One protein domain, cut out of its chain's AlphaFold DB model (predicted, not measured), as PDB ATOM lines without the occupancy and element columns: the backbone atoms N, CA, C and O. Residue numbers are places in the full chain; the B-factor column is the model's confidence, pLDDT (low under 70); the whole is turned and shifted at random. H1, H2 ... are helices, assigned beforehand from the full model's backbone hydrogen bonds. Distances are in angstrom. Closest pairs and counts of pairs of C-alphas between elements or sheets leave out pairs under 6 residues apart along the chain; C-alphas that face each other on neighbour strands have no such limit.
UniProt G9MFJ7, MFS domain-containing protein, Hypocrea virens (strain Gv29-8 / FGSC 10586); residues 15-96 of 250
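What this domain is: This is residues 15 to 96 of the 250 residues of the protein "MFS domain-containing protein" of Hypocrea virens (strain Gv29-8 / FGSC 10586) (UniProt G9MFJ7). A long helical arm, residues 15 to 43 with H1, sticks out from a small head where H2 and H3 pack beside H4. The printed part has 82 residues, helices H1 to H4 in order and no named strand: all helix. It is extended, radius of gyration of the C-alphas 20.8 A, spanning 63 by 34 by 17 A.

Where its parts are: H1, residues 20 to 40, runs 29.5 A from C-alpha 20 at (185.795, 173.175, 149.211). H4, residues 75 to 93, runs 27.0 A to C-alpha 93 at (209.482, 212.406, 183.396). H2 is residues 47 to 52, H3 56 to 67.

How they stand to each other: H1 is apart from H2, H3 and H4. H2 and H3 form a hairpin, closest C-alphas Pro 47 and Ala 59, 4.4 A, at a shallow tilt of 18 degrees. H3 and H4 form another at a steep 41 degrees; Ala 64 and Val 77 have the closest C-alphas, 6.0 A. H4 touches H2 with residues 84 to 88 alone. Every O i to N i+4 pair is within hydrogen-bond range in H2, H3 and H4, 13 of 17 in H1.

The domain as a whole: The printed part has no cut and no long link. pLDDT is under 70 at residues 15 to 22, 52, 67 to 73 and 90 to 96.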
ATOM      1  N   GLY A  15     183.268 174.165 137.031       44.09
ATOM      2  CA  GLY A  15     184.196 173.119 137.475       44.09
ATOM      3  C   GLY A  15     184.527 172.999 138.968       44.09
ATOM      4  O   GLY A  15     185.697 173.022 139.317       44.09
ATOM      5  N   THR A  16     183.523 172.838 139.835       40.50
ATOM      6  CA  THR A  16     183.394 171.800 140.896       40.50
ATOM      7  C   THR A  16     182.347 172.261 141.916       40.50
ATOM      8  O   THR A  16     182.459 173.314 142.536       40.50
ATOM      9  N   LYS A  17     181.276 171.476 142.068       49.47
ATOM     10  CA  LYS A  17     180.169 171.717 143.010       49.47
ATOM     11  C   LYS A  17     180.567 171.336 144.441       49.47
ATOM     12  O   LYS A  17     179.933 170.470 145.038       49.47
ATOM     13  N   THR A  18     181.609 171.944 144.990       53.47
ATOM     14  CA  THR A  18     182.071 171.561 146.326       53.47
ATOM     15  C   THR A  18     182.324 172.804 147.159       53.47
ATOM     16  O   THR A  18     183.072 173.690 146.753       53.47
ATOM     17  N   GLU A  19     181.744 172.845 148.361       59.03
ATOM     18  CA  GLU A  19     181.999 173.853 149.410       59.03
ATOM     19  C   GLU A  19     183.508 174.077 149.667       59.03
ATOM     20  O   GLU A  19     183.921 175.112 150.188       59.03
ATOM     21  N   ALA A  20     184.342 173.122 149.239       61.59
ATOM     22  CA  ALA A  20     185.795 173.175 149.211       61.59
ATOM     23  C   ALA A  20     186.379 174.378 148.448       61.59
ATOM     24  O   ALA A  20     187.377 174.919 148.906       61.59
ATOM     25  N   VAL A  21     185.779 174.864 147.352       63.56
ATOM     26  CA  VAL A  21     186.353 176.002 146.590       63.56
ATOM     27  C   VAL A  21     186.371 177.289 147.419       63.56
ATOM     28  O   VAL A  21     187.265 178.114 147.260       63.56
ATOM     29  N   PHE A  22     185.420 177.444 148.345       65.00
ATOM     30  CA  PHE A  22     185.449 178.541 149.306       65.00
ATOM     31  C   PHE A  22     186.322 178.190 150.510       65.00
ATOM     32  O   PHE A  22     187.144 179.001 150.899       65.00
ATOM     33  N   ARG A  23     186.226 176.977 151.069       70.12
ATOM     34  CA  ARG A  23     186.989 176.599 152.277       70.12
ATOM     35  C   ARG A  23     188.505 176.537 152.067       70.12
ATOM     36  O   ARG A  23     189.239 176.841 152.998       70.12
ATOM     37  N   VAL A  24     188.977 176.171 150.874       76.88
ATOM     38  CA  VAL A  24     190.412 176.022 150.574       76.88
ATOM     39  C   VAL A  24     191.166 177.356 150.688       76.88
ATOM     40  O   VAL A  24     192.148 177.378 151.420       76.88
ATOM     41  N   PRO A  25     190.729 178.485 150.091       76.69
ATOM     42  CA  PRO A  25     191.359 179.788 150.326       76.69
ATOM     43  C   PRO A  25     191.443 180.189 151.805       76.69
ATOM     44  O   PRO A  25     192.488 180.661 152.243       76.69
ATOM     45  N   TRP A  26     190.386 179.953 152.591       76.88
ATOM     46  CA  TRP A  26     190.405 180.227 154.035       76.88
ATOM     47  C   TRP A  26     191.381 179.305 154.774       76.88
ATOM     48  O   TRP A  26     192.144 179.765 155.616       76.88
ATOM     49  N   ALA A  27     191.419 178.020 154.421       78.75
ATOM     50  CA  ALA A  27     192.368 177.068 154.990       78.75
ATOM     51  C   ALA A  27     193.825 177.410 154.644       78.75
ATOM     52  O   ALA A  27     194.701 177.316 155.500       78.75
ATOM     53  N   VAL A  28     194.078 177.881 153.422       83.81
ATOM     54  CA  VAL A  28     195.403 178.349 152.996       83.81
ATOM     55  C   VAL A  28     195.806 179.621 153.744       83.81
ATOM     56  O   VAL A  28     196.974 179.753 154.083       83.81
ATOM     57  N   GLN A  29     194.872 180.522 154.069       79.88
ATOM     58  CA  GLN A  29     195.151 181.696 154.914       79.88
ATOM     59  C   GLN A  29     195.409 181.332 156.384       79.88
ATOM     60  O   GLN A  29     196.187 182.013 157.051       79.88
ATOM     61  N   MET A  30     194.814 180.246 156.894       83.62
ATOM     62  CA  MET A  30     195.103 179.757 158.249       83.62
ATOM     63  C   MET A  30     196.534 179.229 158.386       83.62
ATOM     64  O   MET A  30     197.111 179.334 159.463       83.62
ATOM     65  N   PHE A  31     197.130 178.696 157.317       87.25
ATOM     66  CA  PHE A  31     198.493 178.166 157.362       87.25
ATOM     67  C   PHE A  31     199.544 179.202 157.822       87.25
ATOM     68  O   PHE A  31     200.189 178.950 158.840       87.25
ATOM     69  N   PRO A  32     199.707 180.382 157.183       86.06
ATOM     70  CA  PRO A  32     200.643 181.395 157.664       86.06
ATOM     71  C   PRO A  32     200.260 181.941 159.046       86.06
ATOM     72  O   PRO A  32     201.153 182.275 159.815       86.06
ATOM     73  N   ALA A  33     198.969 181.984 159.401       84.00
ATOM     74  CA  ALA A  33     198.537 182.398 160.738       84.00
ATOM     75  C   ALA A  33     199.003 181.418 161.829       84.00
ATOM     76  O   ALA A  33     199.501 181.849 162.865       84.00
ATOM     77  N   ILE A  34     198.899 180.107 161.583       88.50
ATOM     78  CA  ILE A  34     199.386 179.069 162.505       88.50
ATOM     79  C   ILE A  34     200.912 179.108 162.589       88.50
ATOM     80  O   ILE A  34     201.461 179.049 163.684       88.50
ATOM     81  N   VAL A  35     201.603 179.247 161.452       88.75
ATOM     82  CA  VAL A  35     203.069 179.374 161.437       88.75
ATOM     83  C   VAL A  35     203.510 180.592 162.247       88.75
ATOM     84  O   VAL A  35     204.424 180.473 163.055       88.75
ATOM     85  N   LEU A  36     202.840 181.736 162.089       86.75
ATOM     86  CA  LEU A  36     203.145 182.949 162.844       86.75
ATOM     87  C   LEU A  36     202.806 182.804 164.334       86.75
ATOM     88  O   LEU A  36     203.576 183.258 165.174       86.75
ATOM     89  N   PHE A  37     201.709 182.120 164.673       87.19
ATOM     90  CA  PHE A  37     201.347 181.809 166.058       87.19
ATOM     91  C   PHE A  37     202.395 180.922 166.740       87.19
ATOM     92  O   PHE A  37     202.783 181.189 167.871       87.19
ATOM     93  N   VAL A  38     202.899 179.900 166.043       88.81
ATOM     94  CA  VAL A  38     203.983 179.053 166.555       88.81
ATOM     95  C   VAL A  38     205.292 179.843 166.639       88.81
ATOM     96  O   VAL A  38     205.989 179.755 167.644       88.81
ATOM     97  N   ALA A  39     205.609 180.653 165.625       84.56
ATOM     98  CA  ALA A  39     206.814 181.481 165.602       84.56
ATOM     99  C   ALA A  39     206.840 182.520 166.732       84.56
ATOM    100  O   ALA A  39     207.915 182.822 167.240       84.56
ATOM    101  N   LEU A  40     205.679 183.018 167.172       83.38
ATOM    102  CA  LEU A  40     205.578 183.966 168.282       83.38
ATOM    103  C   LEU A  40     206.194 183.421 169.580       83.38
ATOM    104  O   LEU A  40     206.762 184.194 170.338       83.38
ATOM    105  N   PHE A  41     206.153 182.103 169.811       82.25
ATOM    106  CA  PHE A  41     206.788 181.486 170.983       82.25
ATOM    107  C   PHE A  41     208.323 181.444 170.906       82.25
ATOM    108  O   PHE A  41     208.972 181.244 171.929       82.25
ATOM    109  N   PHE A  42     208.908 181.615 169.714       80.38
ATOM    110  CA  PHE A  42     210.360 181.601 169.495       80.38
ATOM    111  C   PHE A  42     210.955 182.995 169.263       80.38
ATOM    112  O   PHE A  42     212.173 183.151 169.315       80.38
ATOM    113  N   ILE A  43     210.125 184.001 168.973       77.56
ATOM    114  CA  ILE A  43     210.584 185.373 168.745       77.56
ATOM    115  C   ILE A  43     210.801 186.043 170.109       77.56
ATOM    116  O   ILE A  43     209.852 186.113 170.893       77.56
ATOM    117  N   PRO A  44     212.015 186.545 170.408       74.19
ATOM    118  CA  PRO A  44     212.259 187.261 171.651       74.19
ATOM    119  C   PRO A  44     211.411 188.535 171.708       74.19
ATOM    120  O   PRO A  44     211.160 189.187 170.691       74.19
ATOM    121  N   GLU A  45     210.971 188.893 172.911       75.69
ATOM    122  CA  GLU A  45     210.187 190.103 173.138       75.69
ATOM    123  C   GLU A  45     210.967 191.351 172.693       75.69
ATOM    124  O   GLU A  45     212.197 191.403 172.735       75.69
ATOM    125  N   SER A  46     210.247 192.385 172.247       75.00
ATOM    126  CA  SER A  46     210.876 193.628 171.797       75.00
ATOM    127  C   SER A  46     211.732 194.233 172.923       75.00
ATOM    128  O   SER A  46     211.179 194.518 173.990       75.00
ATOM    129  N   PRO A  47     213.032 194.535 172.698       70.00
ATOM    130  CA  PRO A  47     213.910 195.142 173.707       70.00
ATOM    131  C   PRO A  47     213.337 196.420 174.325       70.00
ATOM    132  O   PRO A  47     213.559 196.727 175.490       70.00
ATOM    133  N   ARG A  48     212.547 197.162 173.540       71.56
ATOM    134  CA  ARG A  48     211.877 198.391 173.981       71.56
ATOM    135  C   ARG A  48     210.714 198.118 174.934       71.56
ATOM    136  O   ARG A  48     210.467 198.921 175.824       71.56
ATOM    137  N   TRP A  49     210.001 197.008 174.748       75.88
ATOM    138  CA  TRP A  49     208.945 196.590 175.670       75.88
ATOM    139  C   TRP A  49     209.547 196.081 176.984       75.88
ATOM    140  O   TRP A  49     209.099 196.498 178.048       75.88
ATOM    141  N   LEU A  50     210.625 195.289 176.916       74.19
ATOM    142  CA  LEU A  50     211.364 194.835 178.101       74.19
ATOM    143  C   LEU A  50     211.890 196.015 178.935       74.19
ATOM    144  O   LEU A  50     211.683 196.051 180.145       74.19
ATOM    145  N   ALA A  51     212.463 197.030 178.277       72.00
ATOM    146  CA  ALA A  51     212.891 198.270 178.928       72.00
ATOM    147  C   ALA A  51     211.735 199.029 179.609       72.00
ATOM    148  O   ALA A  51     211.928 199.602 180.674       72.00
ATOM    149  N   SER A  52     210.523 199.000 179.039       69.31
ATOM    150  CA  SER A  52     209.342 199.638 179.646       69.31
ATOM    151  C   SER A  52     208.797 198.914 180.885       69.31
ATOM    152  O   SER A  52     207.997 199.485 181.617       69.31
ATOM    153  N   GLN A  53     209.205 197.660 181.105       76.12
ATOM    154  CA  GLN A  53     208.849 196.840 182.267       76.12
ATOM    155  C   GLN A  53     210.012 196.749 183.276       76.12
ATOM    156  O   GLN A  53     210.051 195.820 184.078       76.12
ATOM    157  N   ASP A  54     210.997 197.654 183.191       77.00
ATOM    158  CA  ASP A  54     212.228 197.660 183.999       77.00
ATOM    159  C   ASP A  54     213.117 196.400 183.881       77.00
ATOM    160  O   ASP A  54     214.049 196.196 184.665       77.00
ATOM    161  N   ARG A  55     212.912 195.566 182.852       80.81
ATOM    162  CA  ARG A  55     213.710 194.352 182.575       80.81
ATOM    163  C   ARG A  55     214.923 194.678 181.698       80.81
ATOM    164  O   ARG A  55     215.031 194.247 180.550       80.81
ATOM    165  N   TRP A  56     215.835 195.483 182.240       77.88
ATOM    166  CA  TRP A  56     216.977 196.051 181.510       77.88
ATOM    167  C   TRP A  56     218.041 195.031 181.082       77.88
ATOM    168  O   TRP A  56     218.612 195.174 180.002       77.88
ATOM    169  N   GLU A  57     218.295 194.008 181.899       78.19
ATOM    170  CA  GLU A  57     219.272 192.950 181.594       78.19
ATOM    171  C   GLU A  57     218.812 192.111 180.397       78.19
ATOM    172  O   GLU A  57     219.541 191.965 179.421       78.19
ATOM    173  N   GLU A  58     217.549 191.687 180.400       77.38
ATOM    174  CA  GLU A  58     216.959 190.934 179.290       77.38
ATOM    175  C   GLU A  58     216.850 191.771 178.011       77.38
ATOM    176  O   GLU A  58     217.065 191.271 176.907       77.38
ATOM    177  N   ALA A  59     216.558 193.072 178.139       75.25
ATOM    178  CA  ALA A  59     216.580 193.983 177.000       75.25
ATOM    179  C   ALA A  59     217.973 194.037 176.355       75.25
ATOM    180  O   ALA A  59     218.066 194.066 175.127       75.25
ATOM    181  N   LEU A  60     219.040 194.022 177.162       76.50
ATOM    182  CA  LEU A  60     220.426 194.022 176.696       76.50
ATOM    183  C   LEU A  60     220.799 192.686 176.043       76.50
ATOM    184  O   LEU A  60     221.400 192.702 174.970       76.50
ATOM    185  N   ASP A  61     220.370 191.560 176.614       78.38
ATOM    186  CA  ASP A  61     220.578 190.221 176.047       78.38
ATOM    187  C   ASP A  61     219.913 190.078 174.671       78.38
ATOM    188  O   ASP A  61     220.536 189.628 173.702       78.38
ATOM    189  N   VAL A  62     218.664 190.543 174.533       77.88
ATOM    190  CA  VAL A  62     217.979 190.547 173.234       77.88
ATOM    191  C   VAL A  62     218.687 191.499 172.264       77.88
ATOM    192  O   VAL A  62     218.922 191.129 171.112       77.88
ATOM    193  N   LEU A  63     219.113 192.687 172.703       74.94
ATOM    194  CA  LEU A  63     219.835 193.639 171.850       74.94
ATOM    195  C   LEU A  63     221.184 193.078 171.367       74.94
ATOM    196  O   LEU A  63     221.542 193.232 170.196       74.94
ATOM    197  N   ALA A  64     221.901 192.375 172.244       73.12
ATOM    198  CA  ALA A  64     223.152 191.704 171.926       73.12
ATOM    199  C   ALA A  64     222.941 190.520 170.977       73.12
ATOM    200  O   ALA A  64     223.743 190.331 170.062       73.12
ATOM    201  N   SER A  65     221.855 189.758 171.128       73.00
ATOM    202  CA  SER A  65     221.523 188.655 170.217       73.00
ATOM    203  C   SER A  65     221.170 189.142 168.803       73.00
ATOM    204  O   SER A  65     221.606 188.544 167.821       73.00
ATOM    205  N   VAL A  66     220.448 190.266 168.692       71.81
ATOM    206  CA  VAL A  66     219.959 190.808 167.411       71.81
ATOM    207  C   VAL A  66     221.008 191.671 166.697       71.81
ATOM    208  O   VAL A  66     221.174 191.543 165.486       71.81
ATOM    209  N   HIS A  67     221.722 192.544 167.417       67.44
ATOM    210  CA  HIS A  67     222.656 193.521 166.829       67.44
ATOM    211  C   HIS A  67     224.130 193.278 167.184       67.44
ATOM    212  O   HIS A  67     225.013 193.797 166.504       67.44
ATOM    213  N   GLY A  68     224.413 192.515 168.242       61.59
ATOM    214  CA  GLY A  68     225.765 192.325 168.779       61.59
ATOM    215  C   GLY A  68     226.405 190.969 168.484       61.59
ATOM    216  O   GLY A  68     227.528 190.751 168.928       61.59
ATOM    217  N   GLN A  69     225.712 190.049 167.797       64.19
ATOM    218  CA  GLN A  69     226.136 188.645 167.640       64.19
ATOM    219  C   GLN A  69     226.491 187.969 168.986       64.19
ATOM    220  O   GLN A  69     227.384 187.128 169.054       64.19
ATOM    221  N   GLY A  70     225.819 188.364 170.074       62.03
ATOM    222  CA  GLY A  70     226.088 187.897 171.438       62.03
ATOM    223  C   GLY A  70     227.097 188.737 172.232       62.03
ATOM    224  O   GLY A  70     227.385 188.405 173.377       62.03
ATOM    225  N   ASN A  71     227.630 189.836 171.683       69.44
ATOM    226  CA  ASN A  71     228.528 190.725 172.418       69.44
ATOM    227  C   ASN A  71     227.783 191.913 173.047       69.44
ATOM    228  O   ASN A  71     227.384 192.861 172.368       69.44
ATOM    229  N   HIS A  72     227.674 191.885 174.374       66.94
ATOM    230  CA  HIS A  72     227.015 192.905 175.196       66.94
ATOM    231  C   HIS A  72     227.764 194.250 175.181       66.94
ATOM    232  O   HIS A  72     227.187 195.298 175.461       66.94
ATOM    233  N   GLN A  73     229.057 194.234 174.849       65.44
ATOM    234  CA  GLN A  73     229.946 195.399 174.837       65.44
ATOM    235  C   GLN A  73     230.128 195.994 173.435       65.44
ATOM    236  O   GLN A  73     230.888 196.946 173.262       65.44
ATOM    237  N   ALA A  74     229.458 195.449 172.414       71.88
ATOM    238  CA  ALA A  74     229.531 196.016 171.075       71.88
ATOM    239  C   ALA A  74     229.042 197.474 171.096       71.88
ATOM    240  O   ALA A  74     227.975 197.774 171.632       71.88
ATOM    241  N   THR A  75     229.799 198.380 170.472       72.38
ATOM    242  CA  THR A  75     229.508 199.825 170.462       72.38
ATOM    243  C   THR A  75     228.084 200.135 169.993       72.38
ATOM    244  O   THR A  75     227.445 201.038 170.518       72.38
ATOM    245  N   ILE A  76     227.558 199.351 169.046       73.19
ATOM    246  CA  ILE A  76     226.191 199.488 168.520       73.19
ATOM    247  C   ILE A  76     225.144 199.109 169.579       73.19
ATOM    248  O   ILE A  76     224.145 199.807 169.725       73.19
ATOM    249  N   VAL A  77     225.387 198.038 170.342       73.69
ATOM    250  CA  VAL A  77     224.491 197.559 171.408       73.69
ATOM    251  C   VAL A  77     224.457 198.570 172.552       73.69
ATOM    252  O   VAL A  77     223.383 198.971 172.983       73.69
ATOM    253  N   GLN A  78     225.620 199.056 172.989       74.25
ATOM    254  CA  GLN A  78     225.711 200.062 174.052       74.25
ATOM    255  C   GLN A  78     225.097 201.408 173.637       74.25
ATOM    256  O   GLN A  78     224.394 202.028 174.433       74.25
ATOM    257  N   ALA A  79     225.289 201.838 172.383       76.94
ATOM    258  CA  ALA A  79     224.670 203.056 171.863       76.94
ATOM    259  C   ALA A  79     223.137 202.949 171.814       76.94
ATOM    260  O   ALA A  79     222.446 203.845 172.294       76.94
ATOM    261  N   GLN A  80     222.598 201.837 171.299       74.25
ATOM    262  CA  GLN A  80     221.150 201.604 171.280       74.25
ATOM    263  C   GLN A  80     220.572 201.459 172.696       74.25
ATOM    264  O   GLN A  80     219.487 201.963 172.972       74.25
ATOM    265  N   TYR A  81     221.291 200.801 173.608       77.56
ATOM    266  CA  TYR A  81     220.883 200.676 175.006       77.56
ATOM    267  C   TYR A  81     220.814 202.046 175.699       77.56
ATOM    268  O   TYR A  81     219.836 202.337 176.390       77.56
ATOM    269  N   ALA A  82     221.798 202.919 175.458       78.94
ATOM    270  CA  ALA A  82     221.796 204.293 175.955       78.94
ATOM    271  C   ALA A  82     220.633 205.123 175.378       78.94
ATOM    272  O   ALA A  82     219.942 205.797 176.139       78.94
ATOM    273  N   GLU A  83     220.364 205.015 174.071       79.19
ATOM    274  CA  GLU A  83     219.233 205.688 173.411       79.19
ATOM    275  C   GLU A  83     217.885 205.237 173.998       79.19
ATOM    276  O   GLU A  83     217.013 206.059 174.294       79.19
ATOM    277  N   ILE A  84     217.713 203.929 174.223       76.56
ATOM    278  CA  ILE A  84     216.498 203.389 174.844       76.56
ATOM    279  C   ILE A  84     216.355 203.931 176.268       76.56
ATOM    280  O   ILE A  84     215.271 204.403 176.618       76.56
ATOM    281  N   ARG A  85     217.429 203.941 177.068       78.38
ATOM    282  CA  ARG A  85     217.397 204.501 178.427       78.38
ATOM    283  C   ARG A  85     217.027 205.978 178.449       78.38
ATOM    284  O   ARG A  85     216.183 206.371 179.250       78.38
ATOM    285  N   GLU A  86     217.617 206.779 177.568       77.50
ATOM    286  CA  GLU A  86     217.288 208.199 177.444       77.50
ATOM    287  C   GLU A  86     215.814 208.381 177.061       77.50
ATOM    288  O   GLU A  86     215.090 209.148 177.696       77.50
ATOM    289  N   SER A  87     215.327 207.598 176.093       70.75
ATOM    290  CA  SER A  87     213.924 207.651 175.671       70.75
ATOM    291  C   SER A  87     212.943 207.272 176.788       70.75
ATOM    292  O   SER A  87     211.840 207.822 176.840       70.75
ATOM    293  N   MET A  88     213.340 206.372 177.696       71.81
ATOM    294  CA  MET A  88     212.533 205.960 178.845       71.81
ATOM    295  C   MET A  88     212.583 206.973 179.984       71.81
ATOM    296  O   MET A  88     211.528 207.306 180.511       71.81
ATOM    297  N   ALA A  89     213.739 207.574 180.275       71.31
ATOM    298  CA  ALA A  89     213.835 208.674 181.237       71.31
ATOM    299  C   ALA A  89     212.997 209.896 180.800       71.31
ATOM    300  O   ALA A  89     212.303 210.530 181.602       71.31
ATOM    301  N   VAL A  90     212.993 210.199 179.497       68.06
ATOM    302  CA  VAL A  90     212.108 211.223 178.915       68.06
ATOM    303  C   VAL A  90     210.637 210.806 179.014       68.06
ATOM    304  O   VAL A  90     209.773 211.651 179.224       68.06
ATOM    305  N   ALA A  91     210.322 209.516 178.893       64.62
ATOM    306  CA  ALA A  91     208.948 209.042 179.019       64.62
ATOM    307  C   ALA A  91     208.418 209.072 180.454       64.62
ATOM    308  O   ALA A  91     207.276 209.480 180.661       64.62
ATOM    309  N   GLU A  92     209.246 208.679 181.415       66.38
ATOM    310  CA  GLU A  92     208.923 208.631 182.839       66.38
ATOM    311  C   GLU A  92     208.748 210.043 183.415       66.38
ATOM    312  O   GLU A  92     207.764 210.317 184.102       66.38
ATOM    313  N   SER A  93     209.613 210.987 183.022       60.09
ATOM    314  CA  SER A  93     209.482 212.406 183.396       60.09
ATOM    315  C   SER A  93     208.219 213.084 182.843       60.09
ATOM    316  O   SER A  93     207.798 214.117 183.362       60.09
ATOM    317  N   GLN A  94     207.594 212.504 181.815       57.72
ATOM    318  CA  GLN A  94     206.406 213.039 181.150       57.72
ATOM    319  C   GLN A  94     205.098 212.286 181.496       57.72
ATOM    320  O   GLN A  94     204.051 212.635 180.952       57.72
ATOM    321  N   GLY A  95     205.123 211.278 182.381       58.50
ATOM    322  CA  GLY A  95     203.927 210.593 182.913       58.50
ATOM    323  C   GLY A  95     203.203 209.626 181.955       58.50
ATOM    324  O   GLY A  95     203.711 209.254 180.899       58.50
ATOM    325  N   GLU A  96     201.997 209.172 182.319       57.53
ATOM    326  CA  GLU A  96     201.174 208.295 181.466       57.53
ATOM    327  C   GLU A  96     200.560 209.049 180.279       57.53
ATOM    328  O   GLU A  96     199.859 210.046 180.451       57.53
TER     329      GLU A  96